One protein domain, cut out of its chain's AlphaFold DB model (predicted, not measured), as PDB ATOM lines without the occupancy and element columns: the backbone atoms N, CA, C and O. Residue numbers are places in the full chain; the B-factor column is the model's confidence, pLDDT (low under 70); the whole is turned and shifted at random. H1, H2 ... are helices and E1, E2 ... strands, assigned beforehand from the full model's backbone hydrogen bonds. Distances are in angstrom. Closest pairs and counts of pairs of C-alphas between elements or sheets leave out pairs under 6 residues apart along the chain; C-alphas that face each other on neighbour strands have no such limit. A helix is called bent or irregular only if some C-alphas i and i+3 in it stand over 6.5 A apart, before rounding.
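This is residues 3 to 42 and 78 to 151 of the 152 residues of an uncharacterized protein of marine sediment metagenome (UniProt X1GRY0). Look first for the short helix H3, with the small hairpin of E1 and E2 on one side of it and the longer helix H2 crossing it on another, while H4 packs on H3. H1 lies off to one side, touching no other helix, and residues 95 to 100 stick out. The 114 printed residues hold H1, H2, H3, H4, E1 and E2 in chain order, with an antiparallel sheet E1 - E2; the class is mostly helix, though under half of the residues are in named elements. The whole is compact, with a radius of gyration of the C-alphas of 13.9 A and spans of 37 by 36 by 24 A.

Find C-alpha 137 at (28.824, 52.329, 296.067), where E1, residues 137 to 139, begins; E2 is residues 148 to 150. H3 is residues 108 to 118, 15.5 A long. H2, residues 79 to 95, runs 24.0 A from C-alpha 79 at (41.263, 40.717, 286.498). H4 is residues 123 to 128, irregular, with C-alphas 124 and 127 7.5 A apart. H1, residues 12 to 27, runs 23.0 A.

E1 and E2 form a hairpin, with N 138 and O 149 within hydrogen-bond range at 2.8 A. The closest C-alphas of H3 and E2, Tyr 118 and Ile 148, are 5.9 A apart. H2 and H3 touch, closest at the C-alphas of Gln 83 and Val 113, 5.4 A, about perpendicular at 74 degrees. H3 and H4 touch, closest at the C-alphas of Arg 112 and Tyr 126, 6.2 A, at a steep tilt of 52 degrees. H1 is apart from H2 and H3. Every O i to N i+4 pair is within hydrogen-bond range in H2 and H3, but 9 of 12 in H1 and 0 of 2 in H4, where 2 of 3 O i to N i+3 pairs are.

The C-alphas of Pro 10 and Gln 144, the two farthest apart, are 42.1 A apart. Residues 43 to 77 are not printed, and C-alphas 42 and 78 are 9.1 A apart across the cut. H2 to H3 is a long link. Look for pLDDT under 70 at residues 4 to 14, 96 to 98 and 144.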
ATOM      1  N   VAL A   3      41.021  51.045 304.186       73.75
ATOM      2  CA  VAL A   3      41.695  51.711 303.058       73.75
ATOM      3  C   VAL A   3      42.629  50.759 302.304       73.75
ATOM      4  O   VAL A   3      43.416  50.029 302.910       73.75
ATOM      5  N   GLY A   4      42.579  50.788 300.970       62.66
ATOM      6  CA  GLY A   4      43.574  50.169 300.083       62.66
ATOM      7  C   GLY A   4      44.753  51.106 299.777       62.66
ATOM      8  O   GLY A   4      44.540  52.289 299.546       62.66
ATOM      9  N   ARG A   5      46.007  50.617 299.785       54.59
ATOM     10  CA  ARG A   5      47.217  51.480 299.918       54.59
ATOM     11  C   ARG A   5      48.181  51.590 298.719       54.59
ATOM     12  O   ARG A   5      48.947  52.541 298.651       54.59
ATOM     13  N   ILE A   6      48.208  50.611 297.810       48.25
ATOM     14  CA  ILE A   6      49.296  50.372 296.825       48.25
ATOM     15  C   ILE A   6      50.684  50.188 297.520       48.25
ATOM     16  O   ILE A   6      50.793  50.221 298.748       48.25
ATOM     17  N   ARG A   7      51.739  49.812 296.784       40.81
ATOM     18  CA  ARG A   7      53.161  49.992 297.156       40.81
ATOM     19  C   ARG A   7      53.965  49.969 295.845       40.81
ATOM     20  O   ARG A   7      54.148  48.879 295.323       40.81
ATOM     21  N   ASN A   8      54.288  51.152 295.303       35.28
ATOM     22  CA  ASN A   8      55.313  51.493 294.285       35.28
ATOM     23  C   ASN A   8      54.912  52.782 293.526       35.28
ATOM     24  O   ASN A   8      53.728  53.018 293.292       35.28
ATOM     25  N   GLY A   9      55.903  53.599 293.144       37.19
ATOM     26  CA  GLY A   9      55.725  54.844 292.375       37.19
ATOM     27  C   GLY A   9      55.256  56.070 293.192       37.19
ATOM     28  O   GLY A   9      54.694  55.898 294.274       37.19
ATOM     29  N   PRO A  10      55.485  57.312 292.710       38.28
ATOM     30  CA  PRO A  10      55.196  58.546 293.450       38.28
ATOM     31  C   PRO A  10      53.773  59.101 293.206       38.28
ATOM     32  O   PRO A  10      53.430  59.501 292.102       38.28
ATOM     33  N   SER A  11      52.883  59.227 294.188       45.53
ATOM     34  CA  SER A  11      52.682  58.357 295.352       45.53
ATOM     35  C   SER A  11      51.175  58.080 295.486       45.53
ATOM     36  O   SER A  11      50.468  58.803 296.189       45.53
ATOM     37  N   PRO A  12      50.629  57.057 294.798       50.31
ATOM     38  CA  PRO A  12      49.205  56.706 294.882       50.31
ATOM     39  C   PRO A  12      48.714  56.396 296.305       50.31
ATOM     40  O   PRO A  12      47.524  56.534 296.578       50.31
ATOM     41  N   ILE A  13      49.648  56.044 297.198       52.53
ATOM     42  CA  ILE A  13      49.479  55.878 298.651       52.53
ATOM     43  C   ILE A  13      48.747  57.073 299.268       52.53
ATOM     44  O   ILE A  13      47.892  56.888 300.129       52.53
ATOM     45  N   GLN A  14      49.069  58.291 298.820       61.03
ATOM     46  CA  GLN A  14      48.453  59.501 299.349       61.03
ATOM     47  C   GLN A  14      46.965  59.581 299.007       61.03
ATOM     48  O   GLN A  14      46.189  59.886 299.893       61.03
ATOM     49  N   ARG A  15      46.516  59.257 297.788       75.06
ATOM     50  CA  ARG A  15      45.141  59.603 297.367       75.06
ATOM     51  C   ARG A  15      44.053  58.867 298.152       75.06
ATOM     52  O   ARG A  15      43.071  59.493 298.543       75.06
ATOM     53  N   THR A  16      44.204  57.565 298.394       80.25
ATOM     54  CA  THR A  16      43.208  56.792 299.161       80.25
ATOM     55  C   THR A  16      43.298  57.066 300.657       80.25
ATOM     56  O   THR A  16      42.260  57.123 301.310       80.25
ATOM     57  N   ILE A  17      44.502  57.299 301.191       83.12
ATOM     58  CA  ILE A  17      44.696  57.670 302.599       83.12
ATOM     59  C   ILE A  17      44.177  59.091 302.863       83.12
ATOM     60  O   ILE A  17      43.335  59.244 303.730       83.12
ATOM     61  N   GLN A  18      44.543  60.091 302.059       87.25
ATOM     62  CA  GLN A  18      44.032  61.468 302.144       87.25
ATOM     63  C   GLN A  18      42.511  61.519 302.003       87.25
ATOM     64  O   GLN A  18      41.849  62.201 302.775       87.25
ATOM     65  N   THR A  19      41.929  60.778 301.049       89.69
ATOM     66  CA  THR A  19      40.463  60.672 300.935       89.69
ATOM     67  C   THR A  19      39.856  60.107 302.222       89.69
ATOM     68  O   THR A  19      38.863  60.635 302.716       89.69
ATOM     69  N   ALA A  20      40.459  59.061 302.790       88.69
ATOM     70  CA  ALA A  20      40.009  58.480 304.048       88.69
ATOM     71  C   ALA A  20      40.168  59.450 305.232       88.69
ATOM     72  O   ALA A  20      39.229  59.594 306.002       88.69
ATOM     73  N   GLU A  21      41.294  60.153 305.352       89.62
ATOM     74  CA  GLU A  21      41.572  61.167 306.378       89.62
ATOM     75  C   GLU A  21      40.578  62.334 306.300       89.62
ATOM     76  O   GLU A  21      39.958  62.673 307.306       89.62
ATOM     77  N   ILE A  22      40.333  62.878 305.100       91.50
ATOM     78  CA  ILE A  22      39.339  63.938 304.858       91.50
ATOM     79  C   ILE A  22      37.946  63.494 305.312       91.50
ATOM     80  O   ILE A  22      37.258  64.255 305.985       91.50
ATOM     81  N   ILE A  23      37.531  62.264 304.992       89.81
ATOM     82  CA  ILE A  23      36.243  61.724 305.455       89.81
ATOM     83  C   ILE A  23      36.270  61.477 306.974       89.81
ATOM     84  O   ILE A  23      35.271  61.685 307.663       89.81
ATOM     85  N   ASN A  24      37.405  61.047 307.525       89.06
ATOM     86  CA  ASN A  24      37.527  60.704 308.937       89.06
ATOM     87  C   ASN A  24      37.490  61.926 309.861       89.06
ATOM     88  O   ASN A  24      37.031  61.781 310.990       89.06
ATOM     89  N   ASN A  25      37.847  63.114 309.363       90.81
ATOM     90  CA  ASN A  25      37.628  64.392 310.051       90.81
ATOM     91  C   ASN A  25      36.144  64.652 310.396       90.81
ATOM     92  O   ASN A  25      35.865  65.475 311.258       90.81
ATOM     93  N   PHE A  26      35.200  63.962 309.740       91.06
ATOM     94  CA  PHE A  26      33.763  64.037 310.035       91.06
ATOM     95  C   PHE A  26      33.210  62.796 310.748       91.06
ATOM     96  O   PHE A  26      32.146  62.862 311.358       91.06
ATOM     97  N   LEU A  27      33.875  61.641 310.621       88.31
ATOM     98  CA  LEU A  27      33.373  60.369 311.153       88.31
ATOM     99  C   LEU A  27      34.022  59.951 312.474       88.31
ATOM    100  O   LEU A  27      33.413  59.160 313.195       88.31
ATOM    101  N   GLU A  28      35.232  60.429 312.777       88.12
ATOM    102  CA  GLU A  28      35.990  60.118 313.997       88.12
ATOM    103  C   GLU A  28      36.060  58.602 314.268       88.12
ATOM    104  O   GLU A  28      35.529  58.075 315.253       88.12
ATOM    105  N   LYS A  29      36.635  57.851 313.320       87.75
ATOM    106  CA  LYS A  29      36.796  56.390 313.405       87.75
ATOM    107  C   LYS A  29      38.254  55.977 313.233       87.75
ATOM    108  O   LYS A  29      39.076  56.701 312.681       87.75
ATOM    109  N   THR A  30      38.571  54.758 313.651       85.56
ATOM    110  CA  THR A  30      39.855  54.129 313.327       85.56
ATOM    111  C   THR A  30      39.959  53.909 311.815       85.56
ATOM    112  O   THR A  30      39.014  53.410 311.188       85.56
ATOM    113  N   ILE A  31      41.102  54.271 311.231       86.81
ATOM    114  CA  ILE A  31      41.469  53.942 309.850       86.81
ATOM    115  C   ILE A  31      42.333  52.677 309.878       86.81
ATOM    116  O   ILE A  31      43.410  52.661 310.466       86.81
ATOM    117  N   GLU A  32      41.868  51.620 309.220       87.94
ATOM    118  CA  GLU A  32      42.584  50.357 309.043       87.94
ATOM    119  C   GLU A  32      43.061  50.207 307.596       87.94
ATOM    120  O   GLU A  32      42.379  50.601 306.648       87.94
ATOM    121  N   ILE A  33      44.230  49.600 307.403       88.50
ATOM    122  CA  ILE A  33      44.811  49.372 306.075       88.50
ATOM    123  C   ILE A  33      44.607  47.907 305.683       88.50
ATOM    124  O   ILE A  33      45.097  47.005 306.362       88.50
ATOM    125  N   GLU A  34      43.945  47.661 304.551       90.19
ATOM    126  CA  GLU A  34      43.787  46.321 303.979       90.19
ATOM    127  C   GLU A  34      44.559  46.207 302.657       90.19
ATOM    128  O   GLU A  34      44.178  46.739 301.611       90.19
ATOM    129  N   GLU A  35      45.659  45.458 302.698       88.88
ATOM    130  CA  GLU A  35      46.569  45.233 301.570       88.88
ATOM    131  C   GLU A  35      45.903  44.515 300.378       88.88
ATOM    132  O   GLU A  35      46.410  44.582 299.259       88.88
ATOM    133  N   LYS A  36      44.749  43.865 300.571       91.94
ATOM    134  CA  LYS A  36      43.952  43.278 299.482       91.94
ATOM    135  C   LYS A  36      43.022  44.273 298.778       91.94
ATOM    136  O   LYS A  36      42.526  43.930 297.705       91.94
ATOM    137  N   LEU A  37      42.827  45.487 299.311       91.81
ATOM    138  CA  LEU A  37      42.047  46.570 298.683       91.81
ATOM    139  C   LEU A  37      42.883  47.498 297.775       91.81
ATOM    140  O   LEU A  37      42.394  48.535 297.331       91.81
ATOM    141  N   LYS A  38      44.145  47.156 297.493       91.19
ATOM    142  CA  LYS A  38      45.025  47.914 296.584       91.19
ATOM    143  C   LYS A  38      44.517  47.917 295.145       91.19
ATOM    144  O   LYS A  38      43.816  46.991 294.745       91.19
ATOM    145  N   GLU A  39      44.937  48.895 294.347       92.38
ATOM    146  CA  GLU A  39      44.689  48.861 292.901       92.38
ATOM    147  C   GLU A  39      45.345  47.637 292.244       92.38
ATOM    148  O   GLU A  39      46.225  47.002 292.835       92.38
ATOM    149  N   ILE A  40      44.887  47.278 291.045       94.50
ATOM    150  CA  ILE A  40      45.500  46.239 290.209       94.50
ATOM    151  C   ILE A  40      47.003  46.490 290.005       94.50
ATOM    152  O   ILE A  40      47.422  47.619 289.744       94.50
ATOM    153  N   LYS A  41      47.828  45.436 290.086       94.12
ATOM    154  CA  LYS A  41      49.232  45.535 289.648       94.12
ATOM    155  C   LYS A  41      49.267  45.647 288.130       94.12
ATOM    156  O   LYS A  41      48.793  44.736 287.448       94.12
ATOM    157  N   MET A  42      49.827  46.732 287.608       93.94
ATOM    158  CA  MET A  42      49.872  46.987 286.165       93.94
ATOM    159  C   MET A  42      51.121  46.371 285.510       93.94
ATOM    160  O   MET A  42      51.131  46.179 284.295       93.94
ATOM    161  N   SER A  78      46.039  39.652 286.722       98.12
ATOM    162  CA  SER A  78      44.828  39.418 285.928       98.12
ATOM    163  C   SER A  78      43.582  39.940 286.650       98.12
ATOM    164  O   SER A  78      43.510  39.978 287.881       98.12
ATOM    165  N   LEU A  79      42.529  40.276 285.895       98.31
ATOM    166  CA  LEU A  79      41.263  40.717 286.498       98.31
ATOM    167  C   LEU A  79      40.641  39.665 287.433       98.31
ATOM    168  O   LEU A  79      39.937  40.017 288.379       98.31
ATOM    169  N   ARG A  80      40.919  38.374 287.203       98.12
ATOM    170  CA  ARG A  80      40.423  37.290 288.057       98.12
ATOM    171  C   ARG A  80      41.186  37.202 289.379       98.12
ATOM    172  O   ARG A  80      40.556  36.984 290.408       98.12
ATOM    173  N   GLU A  81      42.501  37.406 289.383       98.25
ATOM    174  CA  GLU A  81      43.292  37.479 290.621       98.25
ATOM    175  C   GLU A  81      42.888  38.690 291.466       98.25
ATOM    176  O   GLU A  81      42.600  38.533 292.656       98.25
ATOM    177  N   LEU A  82      42.740  39.856 290.822       98.00
ATOM    178  CA  LEU A  82      42.210  41.079 291.426       98.00
ATOM    179  C   LEU A  82      40.845  40.830 292.091       98.00
ATOM    180  O   LEU A  82      40.668  41.127 293.272       98.00
ATOM    181  N   GLN A  83      39.896  40.230 291.361       98.25
ATOM    182  CA  GLN A  83      38.571  39.894 291.890       98.25
ATOM    183  C   GLN A  83      38.663  38.922 293.074       98.25
ATOM    184  O   GLN A  83      38.058  39.158 294.117       98.25
ATOM    185  N   LEU A  84      39.466  37.859 292.960       98.19
ATOM    186  CA  LEU A  84      39.637  36.870 294.026       98.19
ATOM    187  C   LEU A  84      40.225  37.482 295.305       98.19
ATOM    188  O   LEU A  84      39.784  37.118 296.398       98.19
ATOM    189  N   ARG A  85      41.194  38.406 295.217       97.44
ATOM    190  CA  ARG A  85      41.709  39.088 296.416       97.44
ATOM    191  C   ARG A  85      40.737  40.128 296.966       97.44
ATOM    192  O   ARG A  85      40.623  40.214 298.186       97.44
ATOM    193  N   ALA A  86      40.002  40.836 296.108       96.38
ATOM    194  CA  ALA A  86      38.982  41.794 296.523       96.38
ATOM    195  C   ALA A  86      37.862  41.096 297.312       96.38
ATOM    196  O   ALA A  86      37.558  41.497 298.430       96.38
ATOM    197  N   LEU A  87      37.336  39.973 296.815       95.94
ATOM    198  CA  LEU A  87      36.321  39.178 297.520       95.94
ATOM    199  C   LEU A  87      36.846  38.580 298.834       95.94
ATOM    200  O   LEU A  87      36.131  38.564 299.836       95.94
ATOM    201  N   LYS A  88      38.117  38.148 298.878       95.62
ATOM    202  CA  LYS A  88      38.780  37.743 300.132       95.62
ATOM    203  C   LYS A  88      38.922  38.907 301.123       95.62
ATOM    204  O   LYS A  88      38.912  38.654 302.325       95.62
ATOM    205  N   ALA A  89      39.074  40.144 300.644       93.50
ATOM    206  CA  ALA A  89      39.076  41.342 301.481       93.50
ATOM    207  C   ALA A  89      37.676  41.605 302.040       93.50
ATOM    208  O   ALA A  89      37.521  41.614 303.255       93.50
ATOM    209  N   ILE A  90      36.657  41.714 301.175       92.06
ATOM    210  CA  ILE A  90      35.266  41.955 301.585       92.06
ATOM    211  C   ILE A  90      34.806  40.894 302.591       92.06
ATOM    212  O   ILE A  90      34.390  41.255 303.684       92.06
ATOM    213  N   LYS A  91      34.995  39.596 302.308       91.06
ATOM    214  CA  LYS A  91      34.617  38.519 303.241       91.06
ATOM    215  C   LYS A  91      35.325  38.616 304.597       91.06
ATOM    216  O   LYS A  91      34.706  38.336 305.614       91.06
ATOM    217  N   LYS A  92      36.611  38.994 304.642       89.50
ATOM    218  CA  LYS A  92      37.311  39.243 305.916       89.50
ATOM    219  C   LYS A  92      36.650  40.421 306.637       89.50
ATOM    220  O   LYS A  92      36.224  40.283 307.776       89.50
ATOM    221  N   ILE A  93      36.539  41.550 305.945       87.75
ATOM    222  CA  ILE A  93      35.996  42.804 306.466       87.75
ATOM    223  C   ILE A  93      34.601  42.600 307.070       87.75
ATOM    224  O   ILE A  93      34.355  43.095 308.158       87.75
ATOM    225  N   THR A  94      33.722  41.841 306.412       85.19
ATOM    226  CA  THR A  94      32.325  41.663 306.837       85.19
ATOM    227  C   THR A  94      32.104  40.545 307.852       85.19
ATOM    228  O   THR A  94      31.049  40.511 308.476       85.19
ATOM    229  N   ASN A  95      33.047  39.608 307.999       82.69
ATOM    230  CA  ASN A  95      32.923  38.488 308.942       82.69
ATOM    231  C   ASN A  95      33.604  38.754 310.291       82.69
ATOM    232  O   ASN A  95      33.288  38.070 311.258       82.69
ATOM    233  N   PHE A  96      34.551  39.696 310.352       68.50
ATOM    234  CA  PHE A  96      35.322  40.021 311.561       68.50
ATOM    235  C   PHE A  96      34.958  41.390 312.161       68.50
ATOM    236  O   PHE A  96      35.697  41.917 312.986       68.50
ATOM    237  N   SER A  97      33.840  41.980 311.733       62.66
ATOM    238  CA  SER A  97      33.367  43.281 312.200       62.66
ATOM    239  C   SER A  97      32.060  43.166 312.983       62.66
ATOM    240  O   SER A  97      31.033  42.804 312.410       62.66
ATOM    241  N   ASP A  98      32.051  43.652 314.222       69.75
ATOM    242  CA  ASP A  98      30.805  43.965 314.943       69.75
ATOM    243  C   ASP A  98      30.134  45.255 314.410       69.75
ATOM    244  O   ASP A  98      29.044  45.649 314.830       69.75
ATOM    245  N   TYR A  99      30.780  45.937 313.456       72.81
ATOM    246  CA  TYR A  99      30.293  47.168 312.843       72.81
ATOM    247  C   TYR A  99      29.082  46.932 311.931       72.81
ATOM    248  O   TYR A  99      29.132  46.174 310.965       72.81
ATOM    249  N   SER A 100      28.010  47.689 312.168       77.06
ATOM    250  CA  SER A 100      26.788  47.655 311.354       77.06
ATOM    251  C   SER A 100      26.949  48.250 309.947       77.06
ATOM    252  O   SER A 100      26.146  47.949 309.063       77.06
ATOM    253  N   ARG A 101      27.963  49.104 309.737       86.00
ATOM    254  CA  ARG A 101      28.328  49.730 308.453       86.00
ATOM    255  C   ARG A 101      29.838  49.930 308.377       86.00
ATOM    256  O   ARG A 101      30.463  50.309 309.365       86.00
ATOM    257  N   ILE A 102      30.413  49.730 307.193       89.44
ATOM    258  CA  ILE A 102      31.853  49.859 306.945       89.44
ATOM    259  C   ILE A 102      32.053  50.685 305.678       89.44
ATOM    260  O   ILE A 102      31.517  50.350 304.627       89.44
ATOM    261  N   LEU A 103      32.854  51.746 305.777       91.62
ATOM    262  CA  LEU A 103      33.340  52.490 304.619       91.62
ATOM    263  C   LEU A 103      34.698  51.929 304.184       91.62
ATOM    264  O   LEU A 103      35.625  51.874 305.000       91.62
ATOM    265  N   ALA A 104      34.802  51.551 302.909       92.38
ATOM    266  CA  ALA A 104      36.030  51.104 302.264       92.38
ATOM    267  C   ALA A 104      36.462  52.102 301.174       92.38
ATOM    268  O   ALA A 104      35.713  52.342 300.230       92.38
ATOM    269  N   VAL A 105      37.671  52.659 301.284       93.00
ATOM    270  CA  VAL A 105      38.263  53.571 300.291       93.00
ATOM    271  C   VAL A 105      39.289  52.801 299.454       93.00
ATOM    272  O   VAL A 105      40.234  52.214 299.984       93.00
ATOM    273  N   THR A 106      39.083  52.749 298.140       93.44
ATOM    274  CA  THR A 106      39.847  51.902 297.208       93.44
ATOM    275  C   THR A 106      39.883  52.537 295.806       93.44
ATOM    276  O   THR A 106      39.745  53.751 295.680       93.44
ATOM    277  N   HIS A 107      40.133  51.747 294.760       93.56
ATOM    278  CA  HIS A 107      40.497  52.204 293.421       93.56
ATOM    279  C   HIS A 107      39.592  51.605 292.327       93.56
ATOM    280  O   HIS A 107      38.839  50.655 292.563       93.56
ATOM    281  N   VAL A 108      39.677  52.160 291.115       94.81
ATOM    282  CA  VAL A 108      38.735  51.894 290.019       94.81
ATOM    283  C   VAL A 108      38.733  50.439 289.552       94.81
ATOM    284  O   VAL A 108      37.646  49.887 289.368       94.81
ATOM    285  N   ALA A 109      39.887  49.777 289.383       96.06
ATOM    286  CA  ALA A 109      39.864  48.392 288.897       96.06
ATOM    287  C   ALA A 109      39.213  47.456 289.921       96.06
ATOM    288  O   ALA A 109      38.461  46.552 289.546       96.06
ATOM    289  N   LEU A 110      39.464  47.699 291.210       96.19
ATOM    290  CA  LEU A 110      38.889  46.910 292.293       96.19
ATOM    291  C   LEU A 110      37.368  47.098 292.391       96.19
ATOM    292  O   LEU A 110      36.643  46.107 292.469       96.19
ATOM    293  N   ILE A 111      36.871  48.337 292.298       97.06
ATOM    294  CA  ILE A 111      35.426  48.619 292.261       97.06
ATOM    295  C   ILE A 111      34.778  47.930 291.051       97.06
ATOM    296  O   ILE A 111      33.779  47.229 291.210       97.06
ATOM    297  N   ARG A 112      35.379  48.034 289.856       98.12
ATOM    298  CA  ARG A 112      34.876  47.382 288.632       98.12
ATOM    299  C   ARG A 112      34.714  45.871 288.782       98.12
ATOM    300  O   ARG A 112      33.662  45.344 288.427       98.12
ATOM    301  N   VAL A 113      35.704  45.153 289.322       98.31
ATOM    302  CA  VAL A 113      35.581  43.688 289.470       98.31
ATOM    303  C   VAL A 113      34.603  43.257 290.564       98.31
ATOM    304  O   VAL A 113      34.046  42.161 290.461       98.31
ATOM    305  N   LEU A 114      34.357  44.099 291.573       97.50
ATOM    306  CA  LEU A 114      33.285  43.885 292.549       97.50
ATOM    307  C   LEU A 114      31.903  44.126 291.918       97.50
ATOM    308  O   LEU A 114      31.010  43.307 292.120       97.50
ATOM    309  N   ILE A 115      31.744  45.171 291.093       97.62
ATOM    310  CA  ILE A 115      30.527  45.413 290.294       97.62
ATOM    311  C   ILE A 115      30.226  44.221 289.383       97.62
ATOM    312  O   ILE A 115      29.087  43.759 289.357       97.62
ATOM    313  N   ILE A 116      31.239  43.683 288.697       98.00
ATOM    314  CA  ILE A 116      31.099  42.485 287.856       98.00
ATOM    315  C   ILE A 116      30.603  41.291 288.670       98.00
ATOM    316  O   ILE A 116      29.662  40.621 288.253       98.00
ATOM    317  N   TYR A 117      31.218  41.034 289.829       97.31
ATOM    318  CA  TYR A 117      30.878  39.880 290.658       97.31
ATOM    319  C   TYR A 117      29.454  39.967 291.216       97.31
ATOM    320  O   TYR A 117      28.634  39.088 290.967       97.31
ATOM    321  N   TYR A 118      29.147  41.045 291.941       96.19
ATOM    322  CA  TYR A 118      27.887  41.178 292.674       96.19
ATOM    323  C   TYR A 118      26.676  41.467 291.779       96.19
ATOM    324  O   TYR A 118      25.547  41.243 292.200       96.19
ATOM    325  N   ASN A 119      26.882  41.923 290.541       95.75
ATOM    326  CA  ASN A 119      25.797  42.094 289.569       95.75
ATOM    327  C   ASN A 119      25.782  41.013 288.472       95.75
ATOM    328  O   ASN A 119      25.026  41.147 287.513       95.75
ATOM    329  N   ASN A 120      26.571  39.937 288.619       95.81
ATOM    330  CA  ASN A 120      26.632  38.794 287.696       95.81
ATOM    331  C   ASN A 120      26.871  39.198 286.221       95.81
ATOM    332  O   ASN A 120      26.210  38.703 285.308       95.81
ATOM    333  N   LEU A 121      27.801  40.132 285.997       97.12
ATOM    334  CA  LEU A 121      28.178  40.619 284.664       97.12
ATOM    335  C   LEU A 121      29.338  39.796 284.081       97.12
ATOM    336  O   LEU A 121      30.017  39.055 284.797       97.12
ATOM    337  N   SER A 122      29.627  39.956 282.786       97.94
ATOM    338  CA  SER A 122      30.828  39.350 282.209       97.94
ATOM    339  C   SER A 122      32.080  40.108 282.645       97.94
ATOM    340  O   SER A 122      32.112  41.337 282.677       97.94
ATOM    341  N   MET A 123      33.176  39.383 282.882       98.19
ATOM    342  CA  MET A 123      34.487  40.009 283.085       98.19
ATOM    343  C   MET A 123      34.970  40.770 281.831       98.19
ATOM    344  O   MET A 123      35.797  41.674 281.934       98.19
ATOM    345  N   ASP A 124      34.425  40.458 280.648       98.31
ATOM    346  CA  ASP A 124      34.666  41.239 279.427       98.31
ATOM    347  C   ASP A 124      34.005  42.631 279.451       98.31
ATOM    348  O   ASP A 124      34.426  43.515 278.708       98.31
ATOM    349  N   ASP A 125      33.015  42.867 280.321       97.75
ATOM    350  CA  ASP A 125      32.352  44.171 280.464       97.75
ATOM    351  C   ASP A 125      33.164  45.165 281.315       97.75
ATOM    352  O   ASP A 125      32.778  46.324 281.446       97.75
ATOM    353  N   TYR A 126      34.325  44.760 281.848       98.31
ATOM    354  CA  TYR A 126      35.179  45.568 282.727       98.31
ATOM    355  C   TYR A 126      35.449  46.997 282.225       98.31
ATOM    356  O   TYR A 126      35.352  47.942 283.007       98.31
ATOM    357  N   ARG A 127      35.749  47.186 280.930       95.62
ATOM    358  CA  ARG A 127      35.997  48.528 280.359       95.62
ATOM    359  C   ARG A 127      34.719  49.350 280.121       95.62
ATOM    360  O   ARG A 127      34.834  50.553 279.921       95.62
ATOM    361  N   LYS A 128      33.530  48.735 280.156       96.62
ATOM    362  CA  LYS A 128      32.225  49.402 279.978       96.62
ATOM    363  C   LYS A 128      31.672  49.990 281.279       96.62
ATOM    364  O   LYS A 128      30.776  50.823 281.238       96.62
ATOM    365  N   ILE A 129      32.167  49.528 282.427       96.94
ATOM    366  CA  ILE A 129      31.700  49.969 283.743       96.94
ATOM    367  C   ILE A 129      32.360  51.306 284.074       96.94
ATOM    368  O   ILE A 129      33.574  51.372 284.290       96.94
ATOM    369  N   ASP A 130      31.564  52.370 284.124       95.44
ATOM    370  CA  ASP A 130      32.027  53.670 284.601       95.44
ATOM    371  C   ASP A 130      32.120  53.707 286.136       95.44
ATOM    372  O   ASP A 130      31.262  53.183 286.853       95.44
ATOM    373  N   VAL A 131      33.200  54.316 286.626       96.19
ATOM    374  CA  VAL A 131      33.486  54.525 288.050       96.19
ATOM    375  C   VAL A 131      34.188  55.877 288.194       96.19
ATOM    376  O   VAL A 131      35.421  55.936 288.141       96.19
ATOM    377  N   PRO A 132      33.431  56.976 288.351       94.56
ATOM    378  CA  PRO A 132      34.009  58.294 288.568       94.56
ATOM    379  C   PRO A 132      34.776  58.382 289.887       94.56
ATOM    380  O   PRO A 132      34.478  57.685 290.861       94.56
ATOM    381  N   ASN A 133      35.738  59.302 289.952       91.38
ATOM    382  CA  ASN A 133      36.402  59.642 291.209       91.38
ATOM    383  C   ASN A 133      35.365  60.094 292.252       91.38
ATOM    384  O   ASN A 133      34.439  60.835 291.926       91.38
ATOM    385  N   SER A 134      35.544  59.675 293.508       89.81
ATOM    386  CA  SER A 134      34.650  59.941 294.655       89.81
ATOM    387  C   SER A 134      33.225  59.364 294.587       89.81
ATOM    388  O   SER A 134      32.478  59.531 295.547       89.81
ATOM    389  N   ALA A 135      32.859  58.631 293.528       94.44
ATOM    390  CA  ALA A 135      31.582  57.920 293.467       94.44
ATOM    391  C   ALA A 135      31.455  56.893 294.608       94.44
ATOM    392  O   ALA A 135      32.410  56.178 294.933       94.44
ATOM    393  N   VAL A 136      30.266  56.801 295.207       94.50
ATOM    394  CA  VAL A 136      29.995  55.941 296.366       94.50
ATOM    395  C   VAL A 136      29.122  54.771 295.944       94.50
ATOM    396  O   VAL A 136      28.096  54.936 295.283       94.50
ATOM    397  N   TYR A 137      29.514  53.574 296.372       95.81
ATOM    398  CA  TYR A 137      28.824  52.329 296.067       95.81
ATOM    399  C   TYR A 137      28.420  51.623 297.360       95.81
ATOM    400  O   TYR A 137      29.230  51.480 298.276       95.81
ATOM    401  N   LEU A 138      27.173  51.163 297.421       94.25
ATOM    402  CA  LEU A 138      26.632  50.383 298.525       94.25
ATOM    403  C   LEU A 138      26.575  48.907 298.132       94.25
ATOM    404  O   LEU A 138      25.945  48.556 297.137       94.25
ATOM    405  N   LEU A 139      27.204  48.055 298.942       92.38
ATOM    406  CA  LEU A 139      27.027  46.605 298.932       92.38
ATOM    407  C   LEU A 139      26.164  46.225 300.138       92.38
ATOM    408  O   LEU A 139      26.618  46.353 301.277       92.38
ATOM    409  N   ASP A 140      24.937  45.755 299.905       86.19
ATOM    410  CA  ASP A 140      24.135  45.165 300.980       86.19
ATOM    411  C   ASP A 140      24.510  43.691 301.152       86.19
ATOM    412  O   ASP A 140      24.148  42.826 300.352       86.19
ATOM    413  N   ASN A 141      25.254  43.418 302.220       74.44
ATOM    414  CA  ASN A 141      25.730  42.082 302.552       74.44
ATOM    415  C   ASN A 141      24.673  41.211 303.263       74.44
ATOM    416  O   ASN A 141      24.903  40.009 303.407       74.44
ATOM    417  N   LYS A 142      23.552  41.791 303.720       72.81
ATOM    418  CA  LYS A 142      22.449  41.084 304.401       72.81
ATOM    419  C   LYS A 142      21.329  40.665 303.447       72.81
ATOM    420  O   LYS A 142      20.512  39.821 303.811       72.81
ATOM    421  N   ALA A 143      21.288  41.226 302.240       75.06
ATOM    422  CA  ALA A 143      20.345  40.824 301.206       75.06
ATOM    423  C   ALA A 143      20.554  39.354 300.788       75.06
ATOM    424  O   ALA A 143      21.684  38.906 300.590       75.06
ATOM    425  N   GLN A 144      19.453  38.622 300.573       69.44
ATOM    426  CA  GLN A 144      19.473  37.232 300.083       69.44
ATOM    427  C   GLN A 144      20.190  37.096 298.724       69.44
ATOM    428  O   GLN A 144      20.787  36.063 298.429       69.44
ATOM    429  N   MET A 145      20.169  38.162 297.919       78.75
ATOM    430  CA  MET A 145      21.034  38.353 296.760       78.75
ATOM    431  C   MET A 145      21.849  39.632 296.957       78.75
ATOM    432  O   MET A 145      21.323  40.734 296.802       78.75
ATOM    433  N   GLN A 146      23.132  39.483 297.285       86.50
ATOM    434  CA  GLN A 146      24.055  40.607 297.424       86.50
ATOM    435  C   GLN A 146      24.253  41.294 296.068       86.50
ATOM    436  O   GLN A 146      24.644  40.648 295.098       86.50
ATOM    437  N   LYS A 147      24.004  42.604 296.014       89.88
ATOM    438  CA  LYS A 147      24.257  43.471 294.854       89.88
ATOM    439  C   LYS A 147      25.048  44.693 295.288       89.88
ATOM    440  O   LYS A 147      24.946  45.121 296.437       89.88
ATOM    441  N   ILE A 148      25.790  45.274 294.348       93.19
ATOM    442  CA  ILE A 148      26.479  46.548 294.548       93.19
ATOM    443  C   ILE A 148      25.884  47.607 293.619       93.19
ATOM    444  O   ILE A 148      25.860  47.440 292.399       93.19
ATOM    445  N   VAL A 149      25.389  48.689 294.214       93.25
ATOM    446  CA  VAL A 149      24.705  49.788 293.522       93.25
ATOM    447  C   VAL A 149      25.434  51.100 293.775       93.25
ATOM    448  O   VAL A 149      25.946  51.324 294.871       93.25
ATOM    449  N   ARG A 150      25.495  51.979 292.771       93.50
ATOM    450  CA  ARG A 150      25.979  53.349 292.971       93.50
ATOM    451  C   ARG A 150      24.907  54.147 293.714       93.50
ATOM    452  O   ARG A 150      23.734  54.045 293.367       93.50
ATOM    453  N   VAL A 151      25.315  54.917 294.719       92.62
ATOM    454  CA  VAL A 151      24.423  55.757 295.536       92.62
ATOM    455  C   VAL A 151      24.762  57.248 295.460       92.62
ATOM    456  O   VAL A 151      23.874  58.056 295.709       92.62
TER     457      VAL A 151